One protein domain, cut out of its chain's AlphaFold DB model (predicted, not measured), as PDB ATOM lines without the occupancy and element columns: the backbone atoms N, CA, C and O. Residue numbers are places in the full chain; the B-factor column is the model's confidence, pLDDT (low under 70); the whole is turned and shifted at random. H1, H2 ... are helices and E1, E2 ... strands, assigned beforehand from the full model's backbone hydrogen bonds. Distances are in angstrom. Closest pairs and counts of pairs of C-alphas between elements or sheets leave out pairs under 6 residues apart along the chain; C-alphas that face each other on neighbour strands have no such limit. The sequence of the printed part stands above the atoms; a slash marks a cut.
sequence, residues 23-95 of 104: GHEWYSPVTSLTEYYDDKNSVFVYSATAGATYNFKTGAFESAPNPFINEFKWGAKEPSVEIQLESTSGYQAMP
ATOM      1  N   GLY A  23      41.072  24.253 -30.481       97.31
ATOM      2  CA  GLY A  23      41.166  24.868 -29.160       97.31
ATOM      3  C   GLY A  23      40.163  26.002 -28.920       97.31
ATOM      4  O   GLY A  23      39.102  26.066 -29.542       97.31
ATOM      5  N   HIS A  24      40.505  26.878 -27.972       96.94
ATOM      6  CA  HIS A  24      39.622  27.939 -27.478       96.94
ATOM      7  C   HIS A  24      39.191  28.927 -28.568       96.94
ATOM      8  O   HIS A  24      38.026  29.315 -28.608       96.94
ATOM      9  N   GLU A  25      40.099  29.258 -29.488       96.94
ATOM     10  CA  GLU A  25      39.858  30.228 -30.561       96.94
ATOM     11  C   GLU A  25      38.671  29.853 -31.444       96.94
ATOM     12  O   GLU A  25      37.949  30.728 -31.897       96.94
ATOM     13  N   TRP A  26      38.431  28.558 -31.662       97.56
ATOM     14  CA  TRP A  26      37.300  28.087 -32.463       97.56
ATOM     15  C   TRP A  26      36.138  27.565 -31.609       97.56
ATOM     16  O   TRP A  26      35.037  27.361 -32.114       97.56
ATOM     17  N   TYR A  27      36.356  27.316 -30.319       96.81
ATOM     18  CA  TYR A  27      35.356  26.731 -29.434       96.81
ATOM     19  C   TYR A  27      34.234  27.720 -29.107       96.81
ATOM     20  O   TYR A  27      34.469  28.754 -28.489       96.81
ATOM     21  N   SER A  28      32.999  27.353 -29.450       96.62
ATOM     22  CA  SER A  28      31.795  28.103 -29.088       96.62
ATOM     23  C   SER A  28      31.070  27.415 -27.923       96.62
ATOM     24  O   SER A  28      30.518  26.329 -28.124       96.62
ATOM     25  N   PRO A  29      31.040  28.002 -26.710       95.00
ATOM     26  CA  PRO A  29      30.367  27.401 -25.554       95.00
ATOM     27  C   PRO A  29      28.842  27.346 -25.682       95.00
ATOM     28  O   PRO A  29      28.209  26.467 -25.097       95.00
ATOM     29  N   VAL A  30      28.242  28.276 -26.427       94.81
ATOM     30  CA  VAL A  30      26.794  28.345 -26.661       94.81
ATOM     31  C   VAL A  30      26.497  28.731 -28.107       94.81
ATOM     32  O   VAL A  30      27.395  29.175 -28.822       94.81
ATOM     33  N   THR A  31      25.235  28.537 -28.514       95.75
ATOM     34  CA  THR A  31      24.717  28.817 -29.871       95.75
ATOM     35  C   THR A  31      25.547  28.093 -30.947       95.75
ATOM     36  O   THR A  31      26.190  27.106 -30.593       95.75
ATOM     37  N   SER A  32      25.538  28.511 -32.221       97.56
ATOM     38  CA  SER A  32      26.174  27.850 -33.393       97.56
ATOM     39  C   SER A  32      25.208  27.088 -34.301       97.56
ATOM     40  O   SER A  32      24.070  26.785 -33.940       97.56
ATOM     41  N   LEU A  33      25.682  26.787 -35.512       97.50
ATOM     42  CA  LEU A  33      24.964  25.991 -36.505       97.50
ATOM     43  C   LEU A  33      25.926  25.056 -37.248       97.50
ATOM     44  O   LEU A  33      27.085  25.385 -37.494       97.50
ATOM     45  N   THR A  34      25.441  23.882 -37.637       97.69
ATOM     46  CA  THR A  34      26.065  23.050 -38.668       97.69
ATOM     47  C   THR A  34      24.964  22.482 -39.543       97.69
ATOM     48  O   THR A  34      24.019  21.897 -39.019       97.69
ATOM     49  N   GLU A  35      25.079  22.648 -40.853       97.69
ATOM     50  CA  GLU A  35      24.039  22.247 -41.796       97.69
ATOM     51  C   GLU A  35      24.651  21.783 -43.120       97.69
ATOM     52  O   GLU A  35      25.690  22.277 -43.553       97.69
ATOM     53  N   TYR A  36      24.025  20.785 -43.742       97.25
ATOM     54  CA  TYR A  36      24.426  20.277 -45.050       97.25
ATOM     55  C   TYR A  36      23.678  21.025 -46.157       97.25
ATOM     56  O   TYR A  36      22.459  21.168 -46.086       97.25
ATOM     57  N   TYR A  37      24.408  21.431 -47.193       96.69
ATOM     58  CA  TYR A  37      23.889  22.109 -48.378       96.69
ATOM     59  C   TYR A  37      24.132  21.233 -49.613       96.69
ATOM     60  O   TYR A  37      25.271  20.875 -49.935       96.69
ATOM     61  N   ASP A  38      23.042  20.844 -50.275       95.88
ATOM     62  CA  ASP A  38      23.018  19.860 -51.360       95.88
ATOM     63  C   ASP A  38      23.525  20.407 -52.699       95.88
ATOM     64  O   ASP A  38      24.206  19.690 -53.431       95.88
ATOM     65  N   ASP A  39      23.263  21.682 -52.979       94.94
ATOM     66  CA  ASP A  39      23.681  22.409 -54.181       94.94
ATOM     67  C   ASP A  39      25.188  22.300 -54.476       94.94
ATOM     68  O   ASP A  39      25.593  22.181 -55.634       94.94
ATOM     69  N   LYS A  40      26.019  22.289 -53.427       95.06
ATOM     70  CA  LYS A  40      27.482  22.155 -53.514       95.06
ATOM     71  C   LYS A  40      28.021  20.864 -52.904       95.06
ATOM     72  O   LYS A  40      29.240  20.684 -52.875       95.06
ATOM     73  N   ASN A  41      27.151  19.986 -52.400       97.31
ATOM     74  CA  ASN A  41      27.532  18.826 -51.592       97.31
ATOM     75  C   ASN A  41      28.526  19.223 -50.482       97.31
ATOM     76  O   ASN A  41      29.684  18.787 -50.448       97.31
ATOM     77  N   SER A  42      28.086  20.139 -49.621       97.94
ATOM     78  CA  SER A  42      28.945  20.826 -48.659       97.94
ATOM     79  C   SER A  42      28.345  20.862 -47.258       97.94
ATOM     80  O   SER A  42      27.148  20.671 -47.064       97.94
ATOM     81  N   VAL A  43      29.199  21.077 -46.264       98.12
ATOM     82  CA  VAL A  43      28.825  21.248 -44.862       98.12
ATOM     83  C   VAL A  43      29.179  22.670 -44.467       98.12
ATOM     84  O   VAL A  43      30.351  23.046 -44.475       98.12
ATOM     85  N   PHE A  44      28.169  23.448 -44.111       98.25
ATOM     86  CA  PHE A  44      28.318  24.764 -43.519       98.25
ATOM     87  C   PHE A  44      28.433  24.630 -42.001       98.25
ATOM     88  O   PHE A  44      27.689  23.870 -41.378       98.25
ATOM     89  N   VAL A  45      29.348  25.380 -41.394       98.25
ATOM     90  CA  VAL A  45      29.530  25.452 -39.943       98.25
ATOM     91  C   VAL A  45      29.652  26.913 -39.536       98.25
ATOM     92  O   VAL A  45      30.414  27.667 -40.134       98.25
ATOM     93  N   TYR A  46      28.932  27.301 -38.490       98.25
ATOM     94  CA  TYR A  46      29.068  28.600 -37.848       98.25
ATOM     95  C   TYR A  46      29.389  28.409 -36.372       98.25
ATOM     96  O   TYR A  46      28.520  27.955 -35.633       98.25
ATOM     97  N   SER A  47      30.609  28.750 -35.955       97.81
ATOM     98  CA  SER A  47      31.029  28.758 -34.551       97.81
ATOM     99  C   SER A  47      30.771  30.143 -33.960       97.81
ATOM    100  O   SER A  47      31.533  31.079 -34.185       97.81
ATOM    101  N   ALA A  48      29.639  30.297 -33.278       97.56
ATOM    102  CA  ALA A  48      28.988  31.592 -33.075       97.56
ATOM    103  C   ALA A  48      29.547  32.450 -31.933       97.56
ATOM    104  O   ALA A  48      29.305  33.656 -31.896       97.56
ATOM    105  N   THR A  49      30.233  31.835 -30.971       97.12
ATOM    106  CA  THR A  49      30.792  32.508 -29.787       97.12
ATOM    107  C   THR A  49      32.243  32.101 -29.541       97.12
ATOM    108  O   THR A  49      32.722  32.060 -28.409       97.12
ATOM    109  N   ALA A  50      32.934  31.788 -30.636       97.19
ATOM    110  CA  ALA A  50      34.315  31.342 -30.650       97.19
ATOM    111  C   ALA A  50      35.270  32.378 -30.026       97.19
ATOM    112  O   ALA A  50      35.057  33.582 -30.172       97.19
ATOM    113  N   GLY A  51      36.278  31.918 -29.278       95.81
ATOM    114  CA  GLY A  51      37.294  32.776 -28.649       95.81
ATOM    115  C   GLY A  51      36.806  33.669 -27.498       95.81
ATOM    116  O   GLY A  51      37.580  34.468 -26.973       95.81
ATOM    117  N   ALA A  52      35.536  33.570 -27.085       95.56
ATOM    118  CA  ALA A  52      35.030  34.354 -25.964       95.56
ATOM    119  C   ALA A  52      35.323  33.702 -24.607       95.56
ATOM    120  O   ALA A  52      35.095  32.508 -24.398       95.56
ATOM    121  N   THR A  53      35.698  34.525 -23.629       95.75
ATOM    122  CA  THR A  53      35.700  34.136 -22.219       95.75
ATOM    123  C   THR A  53      34.256  34.015 -21.746       95.75
ATOM    124  O   THR A  53      33.503  34.992 -21.747       95.75
ATOM    125  N   TYR A  54      33.863  32.806 -21.347       94.62
ATOM    126  CA  TYR A  54      32.505  32.493 -20.919       94.62
ATOM    127  C   TYR A  54      32.487  32.000 -19.475       94.62
ATOM    128  O   TYR A  54      33.130  31.008 -19.119       94.62
ATOM    129  N   ASN A  55      31.720  32.685 -18.633       96.06
ATOM    130  CA  ASN A  55      31.568  32.334 -17.236       96.06
ATOM    131  C   ASN A  55      30.475  31.275 -17.079       96.06
ATOM    132  O   ASN A  55      29.287  31.579 -17.010       96.06
ATOM    133  N   PHE A  56      30.876  30.012 -16.951       93.19
ATOM    134  CA  PHE A  56      29.940  28.894 -16.804       93.19
ATOM    135  C   PHE A  56      29.110  28.918 -15.509       93.19
ATOM    136  O   PHE A  56      28.109  28.212 -15.429       93.19
ATOM    137  N   LYS A  57      29.492  29.707 -14.493       95.88
ATOM    138  CA  LYS A  57      28.701  29.835 -13.258       95.88
ATOM    139  C   LYS A  57      27.538  30.807 -13.426       95.88
ATOM    140  O   LYS A  57      26.482  30.584 -12.845       95.88
ATOM    141  N   THR A  58      27.741  31.886 -14.178       96.31
ATOM    142  CA  THR A  58      26.744  32.956 -14.357       96.31
ATOM    143  C   THR A  58      26.035  32.901 -15.708       96.31
ATOM    144  O   THR A  58      24.976  33.502 -15.856       96.31
ATOM    145  N   GLY A  59      26.600  32.194 -16.689       92.69
ATOM    146  CA  GLY A  59      26.141  32.183 -18.077       92.69
ATOM    147  C   GLY A  59      26.475  33.463 -18.852       92.69
ATOM    148  O   GLY A  59      25.885  33.709 -19.901       92.69
ATOM    149  N   ALA A  60      27.376  34.302 -18.330       93.62
ATOM    150  CA  ALA A  60      27.733  35.579 -18.938       93.62
ATOM    151  C   ALA A  60      28.995  35.479 -19.807       93.62
ATOM    152  O   ALA A  60      29.940  34.759 -19.479       93.62
ATOM    153  N   PHE A  61      29.028  36.268 -20.881       93.75
ATOM    154  CA  PHE A  61      30.255  36.548 -21.622       93.75
ATOM    155  C   PHE A  61      31.067  37.630 -20.910       93.75
ATOM    156  O   PHE A  61      30.539  38.690 -20.580       93.75
ATOM    157  N   GLU A  62      32.351  37.360 -20.695       95.44
ATOM    158  CA  GLU A  62      33.317  38.286 -20.089       95.44
ATOM    159  C   GLU A  62      34.235  38.932 -21.142       95.44
ATOM    160  O   GLU A  62      34.934  39.899 -20.846       95.44
ATOM    161  N   SER A  63      34.199  38.447 -22.388       95.00
ATOM    162  CA  SER A  63      34.833  39.084 -23.546       95.00
ATOM    163  C   SER A  63      33.940  39.000 -24.785       95.00
ATOM    164  O   SER A  63      33.014  38.186 -24.851       95.00
ATOM    165  N   ALA A  64      34.223  39.844 -25.778       94.94
ATOM    166  CA  ALA A  64      33.583  39.735 -27.082       94.94
ATOM    167  C   ALA A  64      34.070  38.459 -27.808       94.94
ATOM    168  O   ALA A  64      35.267  38.171 -27.754       94.94
ATOM    169  N   PRO A  65      33.174  37.699 -28.466       96.94
ATOM    170  CA  PRO A  65      33.563  36.586 -29.327       96.94
ATOM    171  C   PRO A  65      34.094  37.034 -30.689       96.94
ATOM    172  O   PRO A  65      33.829  38.150 -31.140       96.94
ATOM    173  N   ASN A  66      34.759  36.094 -31.366       97.25
ATOM    174  CA  ASN A  66      35.244  36.201 -32.739       97.25
ATOM    175  C   ASN A  66      34.731  35.011 -33.579       97.25
ATOM    176  O   ASN A  66      35.437  34.013 -33.740       97.25
ATOM    177  N   PRO A  67      33.470  35.045 -34.051       97.94
ATOM    178  CA  PRO A  67      32.830  33.900 -34.690       97.94
ATOM    179  C   PRO A  67      33.517  33.424 -35.972       97.94
ATOM    180  O   PRO A  67      34.014  34.228 -36.758       97.94
ATOM    181  N   PHE A  68      33.433  32.121 -36.249       98.06
ATOM    182  CA  PHE A  68      33.914  31.526 -37.500       98.06
ATOM    183  C   PHE A  68      32.758  31.062 -38.376       98.06
ATOM    184  O   PHE A  68      31.874  30.345 -37.913       98.06
ATOM    185  N   ILE A  69      32.809  31.400 -39.661       98.31
ATOM    186  CA  ILE A  69      32.037  30.756 -40.723       98.31
ATOM    187  C   ILE A  69      32.981  29.842 -41.499       98.31
ATOM    188  O   ILE A  69      34.026  30.280 -41.978       98.31
ATOM    189  N   ASN A  70      32.582  28.587 -41.668       98.44
ATOM    190  CA  ASN A  70      33.303  27.602 -42.452       98.44
ATOM    191  C   ASN A  70      32.375  26.902 -43.455       98.44
ATOM    192  O   ASN A  70      31.235  26.573 -43.132       98.44
ATOM    193  N   GLU A  71      32.882  26.605 -44.651       98.44
ATOM    194  CA  GLU A  71      32.223  25.719 -45.620       98.44
ATOM    195  C   GLU A  71      33.208  24.625 -46.047       98.44
ATOM    196  O   GLU A  71      34.334  24.911 -46.462       98.44
ATOM    197  N   PHE A  72      32.795  23.363 -45.945       98.56
ATOM    198  CA  PHE A  72      33.595  22.186 -46.287       98.56
ATOM    199  C   PHE A  72      32.937  21.441 -47.437       98.56
ATOM    200  O   PHE A  72      31.733  21.207 -47.402       98.56
ATOM    201  N   LYS A  73      33.710  20.951 -48.407       98.31
ATOM    202  CA  LYS A  73      33.211  19.869 -49.271       98.31
ATOM    203  C   LYS A  73      32.879  18.648 -48.409       98.31
ATOM    204  O   LYS A  73      33.568  18.391 -47.421       98.31
ATOM    205  N   TRP A  74      31.860  17.876 -48.780       97.75
ATOM    206  CA  TRP A  74      31.464  16.688 -48.024       97.75
ATOM    207  C   TRP A  74      32.646  15.745 -47.755       97.75
ATOM    208  O   TRP A  74      33.354  15.332 -48.674       97.75
ATOM    209  N   GLY A  75      32.868  15.413 -46.480       96.12
ATOM    210  CA  GLY A  75      33.959  14.543 -46.035       96.12
ATOM    211  C   GLY A  75      35.338  15.212 -45.919       96.12
ATOM    212  O   GLY A  75      36.247  14.601 -45.358       96.12
ATOM    213  N   ALA A  76      35.514  16.452 -46.390       97.56
ATOM    214  CA  ALA A  76      36.800  17.149 -46.347       97.56
ATOM    215  C   ALA A  76      37.203  17.535 -44.916       97.56
ATOM    216  O   ALA A  76      36.353  17.850 -44.087       97.56
ATOM    217  N   LYS A  77      38.506  17.520 -44.621       95.38
ATOM    218  CA  LYS A  77      39.051  17.916 -43.309       95.38
ATOM    219  C   LYS A  77      39.495  19.373 -43.239       95.38
ATOM    220  O   LYS A  77      39.555  19.924 -42.147       95.38
ATOM    221  N   GLU A  78      39.700  19.989 -44.397       96.50
ATOM    222  CA  GLU A  78      40.061  21.397 -44.529       96.50
ATOM    223  C   GLU A  78      38.892  22.198 -45.117       96.50
ATOM    224  O   GLU A  78      38.204  21.698 -46.023       96.50
ATOM    225  N   PRO A  79      38.643  23.422 -44.622       97.69
ATOM    226  CA  PRO A  79      37.591  24.272 -45.155       97.69
ATOM    227  C   PRO A  79      37.936  24.741 -46.571       97.69
ATOM    228  O   PRO A  79      39.076  25.062 -46.894       97.69
ATOM    229  N   SER A  80      36.923  24.806 -47.431       98.06
ATOM    230  CA  SER A  80      37.006  25.510 -48.719       98.06
ATOM    231  C   SER A  80      36.819  27.018 -48.549       98.06
ATOM    232  O   SER A  80      37.353  27.791 -49.337       98.06
ATOM    233  N   VAL A  81      36.076  27.424 -47.517       98.06
ATOM    234  CA  VAL A  81      35.894  28.818 -47.107       98.06
ATOM    235  C   VAL A  81      36.054  28.903 -45.596       98.06
ATOM    236  O   VAL A  81      35.471  28.101 -44.867       98.06
ATOM    237  N   GLU A  82      36.816  29.889 -45.135       98.38
ATOM    238  CA  GLU A  82      36.894  30.297 -43.735       98.38
ATOM    239  C   GLU A  82      36.805  31.822 -43.666       98.38
ATOM    240  O   GLU A  82      37.547  32.524 -44.350       98.38
ATOM    241  N   ILE A  83      35.869  32.324 -42.864       98.25
ATOM    242  CA  ILE A  83      35.704  33.747 -42.575       98.25
ATOM    243  C   ILE A  83      35.634  33.888 -41.061       98.25
ATOM    244  O   ILE A  83      34.797  33.250 -40.422       98.25
ATOM    245  N   GLN A  84      36.487  34.739 -40.503       97.69
ATOM    246  CA  GLN A  84      36.431  35.123 -39.100       97.69
ATOM    247  C   GLN A  84      35.770  36.495 -38.985       97.69
ATOM    248  O   GLN A  84      36.116  37.435 -39.701       97.69
ATOM    249  N   LEU A  85      34.779  36.587 -38.107       97.19
ATOM    250  CA  LEU A  85      34.165  37.837 -37.692       97.19
ATOM    251  C   LEU A  85      34.833  38.265 -36.385       97.19
ATOM    252  O   LEU A  85      35.021  37.439 -35.502       97.19
ATOM    253  N   GLU A  86      35.165  39.543 -36.248       95.94
ATOM    254  CA  GLU A  86      35.878  40.058 -35.076       95.94
ATOM    255  C   GLU A  86      34.936  40.849 -34.167       95.94
ATOM    256  O   GLU A  86      34.155  41.677 -34.642       95.94
ATOM    257  N   SER A  87      35.046  40.633 -32.853       94.19
ATOM    258  CA  SER A  87      34.349  41.406 -31.815       94.19
ATOM    259  C   SER A  87      32.829  41.499 -32.005       94.19
ATOM    260  O   SER A  87      32.227  42.564 -31.839       94.19
ATOM    261  N   THR A  88      32.184  40.382 -32.338       91.94
ATOM    262  CA  THR A  88      30.729  40.309 -32.526       91.94
ATOM    263  C   THR A  88      30.160  39.031 -31.934       91.94
ATOM    264  O   THR A  88      30.806  37.989 -31.914       91.94
ATOM    265  N   SER A  89      28.915  39.089 -31.467       81.81
ATOM    266  CA  SER A  89      28.159  37.906 -31.065       81.81
ATOM    267  C   SER A  89      27.231  37.444 -32.176       81.81
ATOM    268  O   SER A  89      26.781  38.228 -33.011       81.81
ATOM    269  N   GLY A  90      26.937  36.147 -32.192       86.69
ATOM    270  CA  GLY A  90      25.917  35.595 -33.065       86.69
ATOM    271  C   GLY A  90      25.146  34.463 -32.409       86.69
ATOM    272  O   GLY A  90      25.547  33.888 -31.397       86.69
ATOM    273  N   TYR A  91      24.012  34.142 -33.020       94.88
ATOM    274  CA  TYR A  91      23.211  32.982 -32.652       94.88
ATOM    275  C   TYR A  91      23.393  31.878 -33.697       94.88
ATOM    276  O   TYR A  91      23.907  30.800 -33.403       94.88
ATOM    277  N   GLN A  92      23.042  32.196 -34.941       96.94
ATOM    278  CA  GLN A  92      23.158  31.341 -36.117       96.94
ATOM    279  C   GLN A  92      23.542  32.201 -37.326       96.94
ATOM    280  O   GLN A  92      23.348  33.416 -37.313       96.94
ATOM    281  N   ALA A  93      24.061  31.556 -38.364       96.44
ATOM    282  CA  ALA A  93      24.277  32.143 -39.678       96.44
ATOM    283  C   ALA A  93      23.901  31.096 -40.726       96.44
ATOM    284  O   ALA A  93      24.091  29.909 -40.479       96.44
ATOM    285  N   MET A  94      23.382  31.527 -41.873       95.50
ATOM    286  CA  MET A  94      23.069  30.650 -42.999       95.50
ATOM    287  C   MET A  94      23.513  31.324 -44.300       95.50
ATOM    288  O   MET A  94      23.349  32.542 -44.434       95.50
ATOM    289  N   PRO A  95      24.051  30.576 -45.275       94.88
ATOM    290  CA  PRO A  95      24.222  31.086 -46.626       94.88
ATOM    291  C   PRO A  95      22.855  31.417 -47.245       94.88
ATOM    292  O   PRO A  95      21.889  30.667 -47.111       94.88
TER     293      PRO A  95
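What this domain is: This is residues 23 to 95 of the 104 residues of the protein "Arylsulfotransferase" of gut metagenome (UniProt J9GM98). With little regular structure, this is a small antiparallel sheet of four strands, a meander with each strand beside the one before; a long loop within residues 48 to 67 reaches beyond one end of it, and after E4 the backbone runs on past that same end before its last printed residues turn back toward Pro 95. The 73 printed residues run H1, E1, E2, E3, E4, with sheet order E1 E2 E3 E4; 25 lie in named elements, mostly strand. It is compact, radius of gyration of the C-alphas 12.9 A, spanning 41 by 18 by 16 A.

How they stand to each other: H1, residues 23 to 26, only grazes the sheet with residues 25 to 26; C-alphas 26 and 47 are 6.6 A apart. H1 is too short for an O i to N i+4 pair. Hairpins join E1, residues 33 to 37, to E2, residues 42 to 47 (N 35 and O 44, 2.9 A), E2 to E3, residues 68 to 73 (N 45 and O 70, 2.8 A), and E3 to E4, residues 81 to 84 (N 69 and O 83, 2.8 A), each pair within hydrogen-bond range. Edge strands E1 and E4 are apart.

Where its parts are: H1 begins at C-alpha 23 (41.166, 24.868, -29.160). E2 measures 16.3 A and E3 16.6 A. E4 ends at C-alpha 84 (36.431, 35.123, -39.100).

The domain as a whole: The printed part has no cut. The link E2 to E3 is long. No printed residue is under 70 in pLDDT.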